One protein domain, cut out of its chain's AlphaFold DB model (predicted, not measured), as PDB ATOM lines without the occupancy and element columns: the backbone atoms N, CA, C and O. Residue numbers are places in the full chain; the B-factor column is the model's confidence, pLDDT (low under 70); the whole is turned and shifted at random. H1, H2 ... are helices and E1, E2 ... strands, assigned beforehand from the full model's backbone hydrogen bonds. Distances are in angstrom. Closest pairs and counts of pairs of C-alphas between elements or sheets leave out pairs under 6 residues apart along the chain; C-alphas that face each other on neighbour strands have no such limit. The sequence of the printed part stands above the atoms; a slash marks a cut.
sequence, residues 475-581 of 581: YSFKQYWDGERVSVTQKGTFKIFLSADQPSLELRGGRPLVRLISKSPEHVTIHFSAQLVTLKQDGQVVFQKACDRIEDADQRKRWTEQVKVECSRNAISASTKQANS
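Overview. This is residues 475 to 581 of the 581 residues of an uncharacterized protein of Exophiala mesophila (UniProt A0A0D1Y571). A strongly twisted antiparallel sheet, E3 E4 E5, and a separate two-stranded hairpin, E1 and E2, make a small body with the short helix H1 at one end; the long helix H2 runs past the hairpin and across the sheet. The far part of H2 and the two residues after it, residues 571 to 581, stick out from this body as an arm. The printed part has 107 residues, with two named helices and five named strands in the order E1 E2 H1 E3 E4 E5 H2, and its class is mixed, helices and strands. It is compact, with a radius of gyration of the C-alphas of 14.3 A, and spans 44 by 32 by 26 A.

Along the chain. Residues 475 to 492 hold no named element. E1 is residues 493 to 496, 10.7 A long, and begins with C-alpha 493 at (154.617, 100.137, 127.638). E2 is residues 505 to 508, 10.6 A, and H1 is residues 510 to 517, 11.3 A. E3 is residues 524 to 529, 16.7 A, E4 is residues 532 to 537, 16.3 A, and E5 is residues 540 to 546, 17.4 A. H2 is residues 553 to 579, 39.5 A, and ends with C-alpha 579 at (118.274, 114.714, 133.066).

Arrangement. E3, E4 and E5 form a meander, each strand the antiparallel neighbour of the one before, with E3 and E5 as edge strands. The hairpin E3 and E4 has N 527 and O 534 within hydrogen-bond range at 2.8 A, and the hairpin E4 and E5 has N 535 and O 543 at 2.8 A. H1 and H2 are on one face of this sheet, an arrangement of two layers. H1 has a height over the sheet of 9.7 A and runs along E5, at 2 degrees on the local plane; its closest C-alphas to E5 are those of Leu 516 and Val 542, 6.0 A apart. H2 runs across E3, at 78 degrees on the local plane, with the C-alphas of Phe 528 and Val 563 closest at 5.9 A. H1 and H2 are apart. The hairpin E1 and E2 is antiparallel, with N 496 and O 505 at 3.0 A; both strands are apart from E3, E4 and E5. The closest C-alphas of E2 and H2 are those of Leu 505 and Gln 555, 6.9 A apart. In H1 and H2 every O i to N i+4 pair is within hydrogen-bond range.

Size, cuts and confidence. The two C-alphas farthest apart are those of Lys 491 and Ser 581, at 44.9 A. Without residues 571 to 581, which stand free, the body spans 33 by 26 by 25 A. The printed part has no cut, and no link between named elements is long. Mean pLDDT of the printed part is 92.6, and no printed residue is under 70.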
ATOM      1  N   TYR A 475     145.248  90.821 134.511       74.06
ATOM      2  CA  TYR A 475     144.536  91.672 133.562       74.06
ATOM      3  C   TYR A 475     143.051  91.300 133.506       74.06
ATOM      4  O   TYR A 475     142.691  90.129 133.379       74.06
ATOM      5  N   SER A 476     142.184  92.313 133.555       83.56
ATOM      6  CA  SER A 476     140.743  92.164 133.335       83.56
ATOM      7  C   SER A 476     140.381  92.529 131.897       83.56
ATOM      8  O   SER A 476     141.041  93.359 131.274       83.56
ATOM      9  N   PHE A 477     139.342  91.889 131.359       87.88
ATOM     10  CA  PHE A 477     138.746  92.278 130.084       87.88
ATOM     11  C   PHE A 477     137.622  93.270 130.360       87.88
ATOM     12  O   PHE A 477     136.708  92.953 131.124       87.88
ATOM     13  N   LYS A 478     137.690  94.453 129.754       91.19
ATOM     14  CA  LYS A 478     136.653  95.479 129.875       91.19
ATOM     15  C   LYS A 478     136.378  96.081 128.511       91.19
ATOM     16  O   LYS A 478     137.303  96.479 127.815       91.19
ATOM     17  N   GLN A 479     135.103  96.199 128.160       91.69
ATOM     18  CA  GLN A 479     134.700  96.924 126.955       91.69
ATOM     19  C   GLN A 479     135.009  98.426 127.070       91.69
ATOM     20  O   GLN A 479     135.266  99.075 126.060       91.69
ATOM     21  N   TYR A 480     135.010  98.940 128.304       95.25
ATOM     22  CA  TYR A 480     135.218 100.344 128.633       95.25
ATOM     23  C   TYR A 480     136.324 100.480 129.678       95.25
ATOM     24  O   TYR A 480     136.307  99.783 130.695       95.25
ATOM     25  N   TRP A 481     137.275 101.357 129.403       95.94
ATOM     26  CA  TRP A 481     138.506 101.562 130.151       95.94
ATOM     27  C   TRP A 481     138.652 102.990 130.676       95.94
ATOM     28  O   TRP A 481     139.618 103.261 131.379       95.94
ATOM     29  N   ASP A 482     137.748 103.919 130.358       96.56
ATOM     30  CA  ASP A 482     137.859 105.288 130.867       96.56
ATOM     31  C   ASP A 482     137.833 105.332 132.409       96.56
ATOM     32  O   ASP A 482     136.936 104.786 133.053       96.56
ATOM     33  N   GLY A 483     138.863 105.938 133.002       95.88
ATOM     34  CA  GLY A 483     139.103 105.979 134.446       95.88
ATOM     35  C   GLY A 483     139.732 104.713 135.043       95.88
ATOM     36  O   GLY A 483     140.032 104.692 136.236       95.88
ATOM     37  N   GLU A 484     139.970 103.665 134.252       96.31
ATOM     38  CA  GLU A 484     140.440 102.375 134.760       96.31
ATOM     39  C   GLU A 484     141.941 102.343 135.042       96.31
ATOM     40  O   GLU A 484     142.749 102.996 134.375       96.31
ATOM     41  N   ARG A 485     142.339 101.524 136.022       95.31
ATOM     42  CA  ARG A 485     143.750 101.324 136.368       95.31
ATOM     43  C   ARG A 485     144.473 100.537 135.275       95.31
ATOM     44  O   ARG A 485     144.026  99.464 134.873       95.31
ATOM     45  N   VAL A 486     145.651 101.011 134.874       94.12
ATOM     46  CA  VAL A 486     146.535 100.318 133.926       94.12
ATOM     47  C   VAL A 486     147.924 100.091 134.511       94.12
ATOM     48  O   VAL A 486     148.456 100.907 135.263       94.12
ATOM     49  N   SER A 487     148.542  98.970 134.144       92.12
ATOM     50  CA  SER A 487     149.927  98.669 134.512       92.12
ATOM     51  C   SER A 487     150.879  99.108 133.407       92.12
ATOM     52  O   SER A 487     150.708  98.745 132.241       92.12
ATOM     53  N   VAL A 488     151.923  99.846 133.786       93.88
ATOM     54  CA  VAL A 488     153.006 100.248 132.886       93.88
ATOM     55  C   VAL A 488     154.235  99.390 133.169       93.88
ATOM     56  O   VAL A 488     154.704  99.294 134.298       93.88
ATOM     57  N   THR A 489     154.750  98.733 132.136       91.56
ATOM     58  CA  THR A 489     155.963  97.908 132.222       91.56
ATOM     59  C   THR A 489     157.215  98.764 132.438       91.56
ATOM     60  O   THR A 489     157.231  99.953 132.125       91.56
ATOM     61  N   GLN A 490     158.324  98.141 132.845       89.94
ATOM     62  CA  GLN A 490     159.632  98.809 132.971       89.94
ATOM     63  C   GLN A 490     160.147  99.429 131.656       89.94
ATOM     64  O   GLN A 490     161.009 100.304 131.672       89.94
ATOM     65  N   LYS A 491     159.608  99.008 130.503       90.62
ATOM     66  CA  LYS A 491     159.910  99.594 129.187       90.62
ATOM     67  C   LYS A 491     159.020 100.799 128.846       90.62
ATOM     68  O   LYS A 491     159.112 101.327 127.740       90.62
ATOM     69  N   GLY A 492     158.133 101.222 129.748       94.69
ATOM     70  CA  GLY A 492     157.181 102.308 129.503       94.69
ATOM     71  C   GLY A 492     156.087 101.932 128.511       94.69
ATOM     72  O   GLY A 492     155.654 102.764 127.720       94.69
ATOM     73  N   THR A 493     155.698 100.659 128.489       95.12
ATOM     74  CA  THR A 493     154.617 100.137 127.638       95.12
ATOM     75  C   THR A 493     153.424  99.763 128.502       95.12
ATOM     76  O   THR A 493     153.627  99.155 129.554       95.12
ATOM     77  N   PHE A 494     152.210 100.063 128.045       94.31
ATOM     78  CA  PHE A 494     150.962  99.637 128.683       94.31
ATOM     79  C   PHE A 494     150.021  98.984 127.671       94.31
ATOM     80  O   PHE A 494     150.123  99.230 126.465       94.31
ATOM     81  N   LYS A 495     149.133  98.121 128.173       94.75
ATOM     82  CA  LYS A 495     148.175  97.362 127.366       94.75
ATOM     83  C   LYS A 495     146.790  97.395 127.993       94.75
ATOM     84  O   LYS A 495     146.683  97.296 129.213       94.75
ATOM     85  N   ILE A 496     145.762  97.458 127.152       94.44
ATOM     86  CA  ILE A 496     144.366  97.249 127.553       94.44
ATOM     87  C   ILE A 496     143.757  96.070 126.795       94.44
ATOM     88  O   ILE A 496     144.155  95.755 125.665       94.44
ATOM     89  N   PHE A 497     142.801  95.408 127.438       92.31
ATOM     90  CA  PHE A 497     142.156  94.196 126.946       92.31
ATOM     91  C   PHE A 497     140.651  94.431 126.840       92.31
ATOM     92  O   PHE A 497     139.968  94.577 127.853       92.31
ATOM     93  N   LEU A 498     140.144  94.482 125.608       91.56
ATOM     94  CA  LEU A 498     138.741  94.811 125.341       91.56
ATOM     95  C   LEU A 498     137.825  93.606 125.569       91.56
ATOM     96  O   LEU A 498     136.843  93.673 126.303       91.56
ATOM     97  N   SER A 499     138.198  92.470 124.987       87.06
ATOM     98  CA  SER A 499     137.477  91.206 125.094       87.06
ATOM     99  C   SER A 499     138.427  90.030 124.847       87.06
ATOM    100  O   SER A 499     139.563  90.212 124.402       87.06
ATOM    101  N   ALA A 500     137.989  88.810 125.170       75.31
ATOM    102  CA  ALA A 500     138.827  87.615 125.038       75.31
ATOM    103  C   ALA A 500     139.180  87.296 123.574       75.31
ATOM    104  O   ALA A 500     140.255  86.775 123.293       75.31
ATOM    105  N   ASP A 501     138.278  87.619 122.654       75.94
ATOM    106  CA  ASP A 501     138.363  87.392 121.212       75.94
ATOM    107  C   ASP A 501     139.160  88.478 120.466       75.94
ATOM    108  O   ASP A 501     139.690  88.224 119.383       75.94
ATOM    109  N   GLN A 502     139.345  89.659 121.060       77.94
ATOM    110  CA  GLN A 502     140.058  90.763 120.419       77.94
ATOM    111  C   GLN A 502     141.542  90.824 120.821       77.94
ATOM    112  O   GLN A 502     141.922  90.420 121.925       77.94
ATOM    113  N   PRO A 503     142.443  91.287 119.930       80.00
ATOM    114  CA  PRO A 503     143.829  91.534 120.315       80.00
ATOM    115  C   PRO A 503     143.906  92.655 121.363       80.00
ATOM    116  O   PRO A 503     143.058  93.543 121.384       80.00
ATOM    117  N   SER A 504     144.937  92.682 122.207       89.06
ATOM    118  CA  SER A 504     145.149  93.835 123.094       89.06
ATOM    119  C   SER A 504     145.461  95.098 122.286       89.06
ATOM    120  O   SER A 504     145.967  95.016 121.157       89.06
ATOM    121  N   LEU A 505     145.202  96.260 122.876       94.56
ATOM    122  CA  LEU A 505     145.699  97.539 122.376       94.56
ATOM    123  C   LEU A 505     146.932  97.939 123.188       94.56
ATOM    124  O   LEU A 505     146.902  97.864 124.415       94.56
ATOM    125  N   GLU A 506     148.023  98.307 122.514       94.94
ATOM    126  CA  GLU A 506     149.314  98.617 123.145       94.94
ATOM    127  C   GLU A 506     149.776 100.019 122.748       94.94
ATOM    128  O   GLU A 506     149.717 100.385 121.575       94.94
ATOM    129  N   LEU A 507     150.283 100.788 123.717       96.44
ATOM    130  CA  LEU A 507     151.001 102.038 123.464       96.44
ATOM    131  C   LEU A 507     152.301 102.095 124.261       96.44
ATOM    132  O   LEU A 507     152.438 101.524 125.348       96.44
ATOM    133  N   ARG A 508     153.271 102.821 123.695       95.56
ATOM    134  CA  ARG A 508     154.615 102.997 124.249       95.56
ATOM    135  C   ARG A 508     154.866 104.469 124.558       95.56
ATOM    136  O   ARG A 508     154.845 105.299 123.652       95.56
ATOM    137  N   GLY A 509     155.122 104.764 125.829       94.06
ATOM    138  CA  GLY A 509     155.635 106.050 126.315       94.06
ATOM    139  C   GLY A 509     157.129 106.030 126.650       94.06
ATOM    140  O   GLY A 509     157.717 107.080 126.897       94.06
ATOM    141  N   GLY A 510     157.756 104.848 126.641       94.88
ATOM    142  CA  GLY A 510     159.198 104.687 126.829       94.88
ATOM    143  C   GLY A 510     159.694 105.104 128.219       94.88
ATOM    144  O   GLY A 510     158.936 105.208 129.183       94.88
ATOM    145  N   ARG A 511     161.003 105.359 128.327       93.94
ATOM    146  CA  ARG A 511     161.650 105.771 129.588       93.94
ATOM    147  C   ARG A 511     161.075 107.059 130.206       93.94
ATOM    148  O   ARG A 511     160.990 107.091 131.432       93.94
ATOM    149  N   PRO A 512     160.674 108.095 129.438       96.94
ATOM    150  CA  PRO A 512     160.062 109.294 130.016       96.94
ATOM    151  C   PRO A 512     158.816 108.984 130.849       96.94
ATOM    152  O   PRO A 512     158.708 109.466 131.973       96.94
ATOM    153  N   LEU A 513     157.938 108.108 130.349       96.75
ATOM    154  CA  LEU A 513     156.744 107.677 131.075       96.75
ATOM    155  C   LEU A 513     157.096 106.976 132.395       96.75
ATOM    156  O   LEU A 513     156.537 107.302 133.435       96.75
ATOM    157  N   VAL A 514     158.062 106.052 132.371       95.94
ATOM    158  CA  VAL A 514     158.499 105.328 133.581       95.94
ATOM    159  C   VAL A 514     159.034 106.291 134.643       95.94
ATOM    160  O   VAL A 514     158.679 106.163 135.809       95.94
ATOM    161  N   ARG A 515     159.840 107.283 134.236       95.56
ATOM    162  CA  ARG A 515     160.393 108.304 135.143       95.56
ATOM    163  C   ARG A 515     159.328 109.208 135.754       95.56
ATOM    164  O   ARG A 515     159.537 109.709 136.853       95.56
ATOM    165  N   LEU A 516     158.247 109.490 135.028       95.44
ATOM    166  CA  LEU A 516     157.131 110.268 135.562       95.44
ATOM    167  C   LEU A 516     156.336 109.435 136.566       95.44
ATOM    168  O   LEU A 516     156.076 109.919 137.661       95.44
ATOM    169  N   ILE A 517     156.054 108.172 136.234       95.94
ATOM    170  CA  ILE A 517     155.269 107.280 137.096       95.94
ATOM    171  C   ILE A 517     155.987 106.956 138.408       95.94
ATOM    172  O   ILE A 517     155.355 106.875 139.457       95.94
ATOM    173  N   SER A 518     157.313 106.808 138.380       94.19
ATOM    174  CA  SER A 518     158.102 106.490 139.578       94.19
ATOM    175  C   SER A 518     158.125 107.602 140.632       94.19
ATOM    176  O   SER A 518     158.663 107.386 141.713       94.19
ATOM    177  N   LYS A 519     157.606 108.800 140.325       94.94
ATOM    178  CA  LYS A 519     157.569 109.934 141.261       94.94
ATOM    179  C   LYS A 519     156.429 109.850 142.270       94.94
ATOM    180  O   LYS A 519     156.461 110.580 143.254       94.94
ATOM    181  N   SER A 520     155.432 109.005 142.022       94.56
ATOM    182  CA  SER A 520     154.273 108.849 142.893       94.56
ATOM    183  C   SER A 520     153.970 107.363 143.113       94.56
ATOM    184  O   SER A 520     154.100 106.571 142.175       94.56
ATOM    185  N   PRO A 521     153.578 106.953 144.333       93.19
ATOM    186  CA  PRO A 521     153.117 105.591 144.598       93.19
ATOM    187  C   PRO A 521     151.688 105.335 144.083       93.19
ATOM    188  O   PRO A 521     151.247 104.184 144.054       93.19
ATOM    189  N   GLU A 522     150.970 106.384 143.668       95.75
ATOM    190  CA  GLU A 522     149.573 106.296 143.247       95.75
ATOM    191  C   GLU A 522     149.381 105.476 141.971       95.75
ATOM    192  O   GLU A 522     150.291 105.257 141.166       95.75
ATOM    193  N   HIS A 523     148.159 104.998 141.761       95.50
ATOM    194  CA  HIS A 523     147.842 104.186 140.595       95.50
ATOM    195  C   HIS A 523     147.692 105.025 139.323       95.50
ATOM    196  O   HIS A 523     147.133 106.120 139.324       95.50
ATOM    197  N   VAL A 524     148.167 104.473 138.205       96.75
ATOM    198  CA  VAL A 524     148.007 105.079 136.881       96.75
ATOM    199  C   VAL A 524     146.652 104.680 136.308       96.75
ATOM    200  O   VAL A 524     146.333 103.493 136.236       96.75
ATOM    201  N   THR A 525     145.875 105.668 135.878       97.69
ATOM    202  CA  THR A 525     144.560 105.495 135.249       97.69
ATOM    203  C   THR A 525     144.591 105.941 133.793       97.69
ATOM    204  O   THR A 525     145.330 106.863 133.445       97.69
ATOM    205  N   ILE A 526     143.819 105.286 132.926       97.81
ATOM    206  CA  ILE A 526     143.683 105.645 131.507       97.81
ATOM    207  C   ILE A 526     142.409 106.460 131.275       97.81
ATOM    208  O   ILE A 526     141.380 106.186 131.876       97.81
ATOM    209  N   HIS A 527     142.492 107.481 130.425       97.69
ATOM    210  CA  HIS A 527     141.403 108.403 130.105       97.69
ATOM    211  C   HIS A 527     141.333 108.641 128.598       97.69
ATOM    212  O   HIS A 527     142.372 108.731 127.930       97.69
ATOM    213  N   PHE A 528     140.121 108.800 128.079       97.25
ATOM    214  CA  PHE A 528     139.847 108.974 126.657       97.25
ATOM    215  C   PHE A 528     139.153 110.312 126.395       97.25
ATOM    216  O   PHE A 528     138.161 110.666 127.031       97.25
ATOM    217  N   SER A 529     139.655 111.062 125.418       94.31
ATOM    218  CA  SER A 529     138.962 112.225 124.855       94.31
ATOM    219  C   SER A 529     139.023 112.171 123.331       94.31
ATOM    220  O   SER A 529     139.761 111.354 122.792       94.31
ATOM    221  N   ALA A 530     138.243 113.014 122.642       90.06
ATOM    222  CA  ALA A 530     137.848 112.898 121.229       90.06
ATOM    223  C   ALA A 530     138.867 112.281 120.244       90.06
ATOM    224  O   ALA A 530     138.463 111.582 119.318       90.06
ATOM    225  N   GLN A 531     140.172 112.531 120.412       93.44
ATOM    226  CA  GLN A 531     141.238 111.896 119.622       93.44
ATOM    227  C   GLN A 531     142.474 111.488 120.447       93.44
ATOM    228  O   GLN A 531     143.518 111.149 119.883       93.44
ATOM    229  N   LEU A 532     142.393 111.533 121.776       96.00
ATOM    230  CA  LEU A 532     143.535 111.415 122.679       96.00
ATOM    231  C   LEU A 532     143.350 110.265 123.664       96.00
ATOM    232  O   LEU A 532     142.298 110.107 124.280       96.00
ATOM    233  N   VAL A 533     144.441 109.533 123.877       97.31
ATOM    234  CA  VAL A 533     144.598 108.594 124.987       97.31
ATOM    235  C   VAL A 533     145.545 109.222 125.998       97.31
ATOM    236  O   VAL A 533     146.674 109.588 125.657       97.31
ATOM    237  N   THR A 534     145.084 109.353 127.238       98.19
ATOM    238  CA  THR A 534     145.823 110.007 128.323       98.19
ATOM    239  C   THR A 534     146.008 109.036 129.480       98.19
ATOM    240  O   THR A 534     145.067 108.344 129.849       98.19
ATOM    241  N   LEU A 535     147.197 108.990 130.083       98.19
ATOM    242  CA  LEU A 535     147.386 108.368 131.391       98.19
ATOM    243  C   LEU A 535     147.519 109.447 132.455       98.19
ATOM    244  O   LEU A 535     148.282 110.403 132.272       98.19
ATOM    245  N   LYS A 536     146.812 109.269 133.569       98.12
ATOM    246  CA  LYS A 536     146.880 110.146 134.735       98.12
ATOM    247  C   LYS A 536     147.348 109.388 135.970       98.12
ATOM    248  O   LYS A 536     146.968 108.236 136.162       98.12
ATOM    249  N   GLN A 537     148.127 110.045 136.814       97.81
ATOM    250  CA  GLN A 537     148.522 109.558 138.133       97.81
ATOM    251  C   GLN A 537     148.395 110.728 139.102       97.81
ATOM    252  O   GLN A 537     148.909 111.805 138.811       97.81
ATOM    253  N   ASP A 538     147.659 110.538 140.199       95.06
ATOM    254  CA  ASP A 538     147.358 111.612 141.159       95.06
ATOM    255  C   ASP A 538     146.766 112.876 140.487       95.06
ATOM    256  O   ASP A 538     147.199 114.009 140.677       95.06
ATOM    257  N   GLY A 539     145.838 112.666 139.545       94.75
ATOM    258  CA  GLY A 539     145.221 113.735 138.748       94.75
ATOM    259  C   GLY A 539     146.122 114.378 137.679       94.75
ATOM    260  O   GLY A 539     145.599 115.002 136.753       94.75
ATOM    261  N   GLN A 540     147.441 114.183 137.733       97.12
ATOM    262  CA  GLN A 540     148.397 114.741 136.774       97.12
ATOM    263  C   GLN A 540     148.533 113.870 135.526       97.12
ATOM    264  O   GLN A 540     148.567 112.644 135.604       97.12
ATOM    265  N   VAL A 541     148.657 114.498 134.354       97.69
ATOM    266  CA  VAL A 541     148.885 113.793 133.085       97.69
ATOM    267  C   VAL A 541     150.343 113.340 132.991       97.69
ATOM    268  O   VAL A 541     151.249 114.164 132.907       97.69
ATOM    269  N   VAL A 542     150.564 112.025 132.958       97.69
ATOM    270  CA  VAL A 542     151.903 111.412 132.845       97.69
ATOM    271  C   VAL A 542     152.198 110.870 131.442       97.69
ATOM    272  O   VAL A 542     153.354 110.647 131.089       97.69
ATOM    273  N   PHE A 543     151.167 110.675 130.615       98.19
ATOM    274  CA  PHE A 543     151.284 110.306 129.202       98.19
ATOM    275  C   PHE A 543     150.105 110.870 128.421       98.19
ATOM    276  O   PHE A 543     148.975 110.810 128.893       98.19
ATOM    277  N   GLN A 544     150.350 111.333 127.200       97.88
ATOM    278  CA  GLN A 544     149.298 111.726 126.273       97.88
ATOM    279  C   GLN A 544     149.732 111.398 124.849       97.88
ATOM    280  O   GLN A 544     150.842 111.739 124.436       97.88
ATOM    281  N   LYS A 545     148.855 110.741 124.086       97.75
ATOM    282  CA  LYS A 545     149.105 110.442 122.676       97.75
ATOM    283  C   LYS A 545     147.837 110.611 121.851       97.75
ATOM    284  O   LYS A 545     146.793 110.055 122.183       97.75
ATOM    285  N   ALA A 546     147.956 111.383 120.776       97.62
ATOM    286  CA  ALA A 546     146.916 111.502 119.765       97.62
ATOM    287  C   ALA A 546     146.908 110.254 118.883       97.62
ATOM    288  O   ALA A 546     147.972 109.719 118.550       97.62
ATOM    289  N   CYS A 547     145.713 109.759 118.555       96.12
ATOM    290  CA  CYS A 547     145.575 108.502 117.824       96.12
ATOM    291  C   CYS A 547     146.206 108.589 116.432       96.12
ATOM    292  O   CYS A 547     146.902 107.667 116.023       96.12
ATOM    293  N   ASP A 548     146.047 109.718 115.743       95.94
ATOM    294  CA  ASP A 548     146.655 110.007 114.438       95.94
ATOM    295  C   ASP A 548     148.195 109.929 114.440       95.94
ATOM    296  O   ASP A 548     148.797 109.601 113.418       95.94
ATOM    297  N   ARG A 549     148.830 110.139 115.600       96.12
ATOM    298  CA  ARG A 549     150.282 110.023 115.828       96.12
ATOM    299  C   ARG A 549     150.742 108.619 116.243       96.12
ATOM    300  O   ARG A 549     151.883 108.439 116.678       96.12
ATOM    301  N   ILE A 550     149.881 107.604 116.181       96.06
ATOM    302  CA  ILE A 550     150.281 106.203 116.371       96.06
ATOM    303  C   ILE A 550     150.895 105.699 115.061       96.06
ATOM    304  O   ILE A 550     150.207 105.627 114.050       96.06
ATOM    305  N   GLU A 551     152.189 105.372 115.070       93.00
ATOM    306  CA  GLU A 551     152.956 104.991 113.869       93.00
ATOM    307  C   GLU A 551     152.360 103.780 113.143       93.00
ATOM    308  O   GLU A 551     152.124 103.843 111.940       93.00
ATOM    309  N   ASP A 552     152.047 102.720 113.888       92.94
ATOM    310  CA  ASP A 552     151.436 101.504 113.356       92.94
ATOM    311  C   ASP A 552     149.983 101.763 112.918       92.94
ATOM    312  O   ASP A 552     149.141 102.174 113.722       92.94
ATOM    313  N   ALA A 553     149.695 101.547 111.632       91.12
ATOM    314  CA  ALA A 553     148.411 101.888 111.021       91.12
ATOM    315  C   ALA A 553     147.240 101.060 111.582       91.12
ATOM    316  O   ALA A 553     146.138 101.588 111.764       91.12
ATOM    317  N   ASP A 554     147.481  99.792 111.919       89.12
ATOM    318  CA  ASP A 554     146.460  98.906 112.476       89.12
ATOM    319  C   ASP A 554     146.139  99.279 113.926       89.12
ATOM    320  O   ASP A 554     144.970  99.424 114.294       89.12
ATOM    321  N   GLN A 555     147.157  99.512 114.757       92.69
ATOM    322  CA  GLN A 555     146.989 100.031 116.113       92.69
ATOM    323  C   GLN A 555     146.308 101.395 116.088       92.69
ATOM    324  O   GLN A 555     145.383 101.605 116.867       92.69
ATOM    325  N   ARG A 556     146.702 102.297 115.178       96.56
ATOM    326  CA  ARG A 556     146.057 103.604 114.989       96.56
ATOM    327  C   ARG A 556     144.558 103.444 114.783       96.56
ATOM    328  O   ARG A 556     143.782 103.991 115.559       96.56
ATOM    329  N   LYS A 557     144.152 102.647 113.788       95.56
ATOM    330  CA  LYS A 557     142.738 102.398 113.478       95.56
ATOM    331  C   LYS A 557     141.976 101.873 114.696       95.56
ATOM    332  O   LYS A 557     140.883 102.348 114.992       95.56
ATOM    333  N   ARG A 558     142.556 100.912 115.417       95.38
ATOM    334  CA  ARG A 558     141.899 100.265 116.559       95.38
ATOM    335  C   ARG A 558     141.804 101.169 117.790       95.38
ATOM    336  O   ARG A 558     140.773 101.170 118.453       95.38
ATOM    337  N   TRP A 559     142.834 101.963 118.077       96.75
ATOM    338  CA  TRP A 559     142.792 102.970 119.140       96.75
ATOM    339  C   TRP A 559     141.802 104.091 118.824       96.75
ATOM    340  O   TRP A 559     141.052 104.490 119.711       96.75
ATOM    341  N   THR A 560     141.740 104.556 117.570       96.62
ATOM    342  CA  THR A 560     140.728 105.527 117.131       96.62
ATOM    343  C   THR A 560     139.316 104.993 117.346       96.62
ATOM    344  O   THR A 560     138.457 105.726 117.827       96.62
ATOM    345  N   GLU A 561     139.073 103.725 117.017       96.44
ATOM    346  CA  GLU A 561     137.763 103.115 117.237       96.44
ATOM    347  C   GLU A 561     137.429 103.005 118.728       96.44
ATOM    348  O   GLU A 561     136.344 103.407 119.140       96.44
ATOM    349  N   GLN A 562     138.383 102.578 119.563       96.62
ATOM    350  CA  GLN A 562     138.161 102.522 121.008       96.62
ATOM    351  C   GLN A 562     137.861 103.907 121.597       96.62
ATOM    352  O   GLN A 562     136.925 104.038 122.377       96.62
ATOM    353  N   VAL A 563     138.583 104.959 121.191       96.50
ATOM    354  CA  VAL A 563     138.301 106.337 121.635       96.50
ATOM    355  C   VAL A 563     136.854 106.737 121.329       96.50
ATOM    356  O   VAL A 563     136.190 107.312 122.189       96.50
ATOM    357  N   LYS A 564     136.328 106.399 120.143       95.94
ATOM    358  CA  LYS A 564     134.926 106.687 119.796       95.94
ATOM    359  C   LYS A 564     133.945 105.954 120.708       95.94
ATOM    360  O   LYS A 564     132.966 106.562 121.145       95.94
ATOM    361  N   VAL A 565     134.205 104.676 120.999       95.00
ATOM    362  CA  VAL A 565     133.373 103.857 121.895       95.00
ATOM    363  C   VAL A 565     133.314 104.476 123.296       95.00
ATOM    364  O   VAL A 565     132.225 104.655 123.844       95.00
ATOM    365  N   GLU A 566     134.462 104.872 123.847       96.25
ATOM    366  CA  GLU A 566     134.563 105.489 125.181       96.25
ATOM    367  C   GLU A 566     133.886 106.867 125.225       96.25
ATOM    368  O   GLU A 566     133.064 107.139 126.102       96.25
ATOM    369  N   CYS A 567     134.155 107.735 124.241       93.62
ATOM    370  CA  CYS A 567     133.555 109.069 124.179       93.62
ATOM    371  C   CYS A 567     132.027 109.019 124.028       93.62
ATOM    372  O   CYS A 567     131.327 109.812 124.657       93.62
ATOM    373  N   SER A 568     131.502 108.071 123.245       93.56
ATOM    374  CA  SER A 568     130.052 107.893 123.078       93.56
ATOM    375  C   SER A 568     129.380 107.517 124.402       93.56
ATOM    376  O   SER A 568     128.341 108.073 124.756       93.56
ATOM    377  N   ARG A 569     130.003 106.629 125.188       92.25
ATOM    378  CA  ARG A 569     129.521 106.262 126.527       92.25
ATOM    379  C   ARG A 569     129.539 107.450 127.492       92.25
ATOM    380  O   ARG A 569     128.584 107.634 128.255       92.25
ATOM    381  N   ASN A 570     130.607 108.244 127.474       88.88
ATOM    382  CA  ASN A 570     130.742 109.406 128.353       88.88
ATOM    383  C   ASN A 570     129.692 110.480 128.039       88.88
ATOM    384  O   ASN A 570     129.107 111.035 128.969       88.88
ATOM    385  N   ALA A 571     129.376 110.704 126.759       88.62
ATOM    386  CA  ALA A 571     128.303 111.607 126.346       88.62
ATOM    387  C   ALA A 571     126.930 111.155 126.881       88.62
ATOM    388  O   ALA A 571     126.225 111.945 127.504       88.62
ATOM    389  N   ILE A 572     126.593 109.867 126.739       88.81
ATOM    390  CA  ILE A 572     125.336 109.297 127.259       88.81
ATOM    391  C   ILE A 572     125.260 109.427 128.789       88.81
ATOM    392  O   ILE A 572     124.223 109.803 129.346       88.81
ATOM    393  N   SER A 573     126.368 109.149 129.479       87.88
ATOM    394  CA  SER A 573     126.443 109.228 130.943       87.88
ATOM    395  C   SER A 573     126.280 110.667 131.448       87.88
ATOM    396  O   SER A 573     125.641 110.884 132.477       87.88
ATOM    397  N   ALA A 574     126.820 111.651 130.723       85.62
ATOM    398  CA  ALA A 574     126.660 113.069 131.034       85.62
ATOM    399  C   ALA A 574     125.208 113.535 130.832       85.62
ATOM    400  O   ALA A 574     124.637 114.136 131.741       85.62
ATOM    401  N   SER A 575     124.578 113.182 129.704       85.75
ATOM    402  CA  SER A 575     123.173 113.519 129.432       85.75
ATOM    403  C   SER A 575     122.209 112.898 130.446       85.75
ATOM    404  O   SER A 575     121.257 113.547 130.865       85.75
ATOM    405  N   THR A 576     122.477 111.670 130.902       86.12
ATOM    406  CA  THR A 576     121.641 110.990 131.911       86.12
ATOM    407  C   THR A 576     121.744 111.657 133.284       86.12
ATOM    408  O   THR A 576     120.745 111.786 133.984       86.12
ATOM    409  N   LYS A 577     122.942 112.112 133.679       84.00
ATOM    410  CA  LYS A 577     123.117 112.860 134.933       84.00
ATOM    411  C   LYS A 577     122.399 114.204 134.893       84.00
ATOM    412  O   LYS A 577     121.774 114.551 135.880       84.00
ATOM    413  N   GLN A 578     122.454 114.898 133.756       81.12
ATOM    414  CA  GLN A 578     121.804 116.195 133.564       81.12
ATOM    415  C   GLN A 578     120.270 116.101 133.484       81.12
ATOM    416  O   GLN A 578     119.591 117.061 133.811       81.12
ATOM    417  N   ALA A 579     119.719 114.958 133.063       78.81
ATOM    418  CA  ALA A 579     118.274 114.714 133.066       78.81
ATOM    419  C   ALA A 579     117.713 114.357 134.457       78.81
ATOM    420  O   ALA A 579     116.514 114.487 134.682       78.81
ATOM    421  N   ASN A 580     118.568 113.893 135.374       74.06
ATOM    422  CA  ASN A 580     118.199 113.485 136.736       74.06
ATOM    423  C   ASN A 580     118.538 114.540 137.807       74.06
ATOM    424  O   ASN A 580     118.309 114.297 138.993       74.06
ATOM    425  N   SER A 581     119.122 115.667 137.399       71.31
ATOM    426  CA  SER A 581     119.452 116.840 138.219       71.31
ATOM    427  C   SER A 581     118.583 118.010 137.804       71.31
ATOM    428  O   SER A 581     118.062 118.700 138.704       71.31
TER     429      SER A 581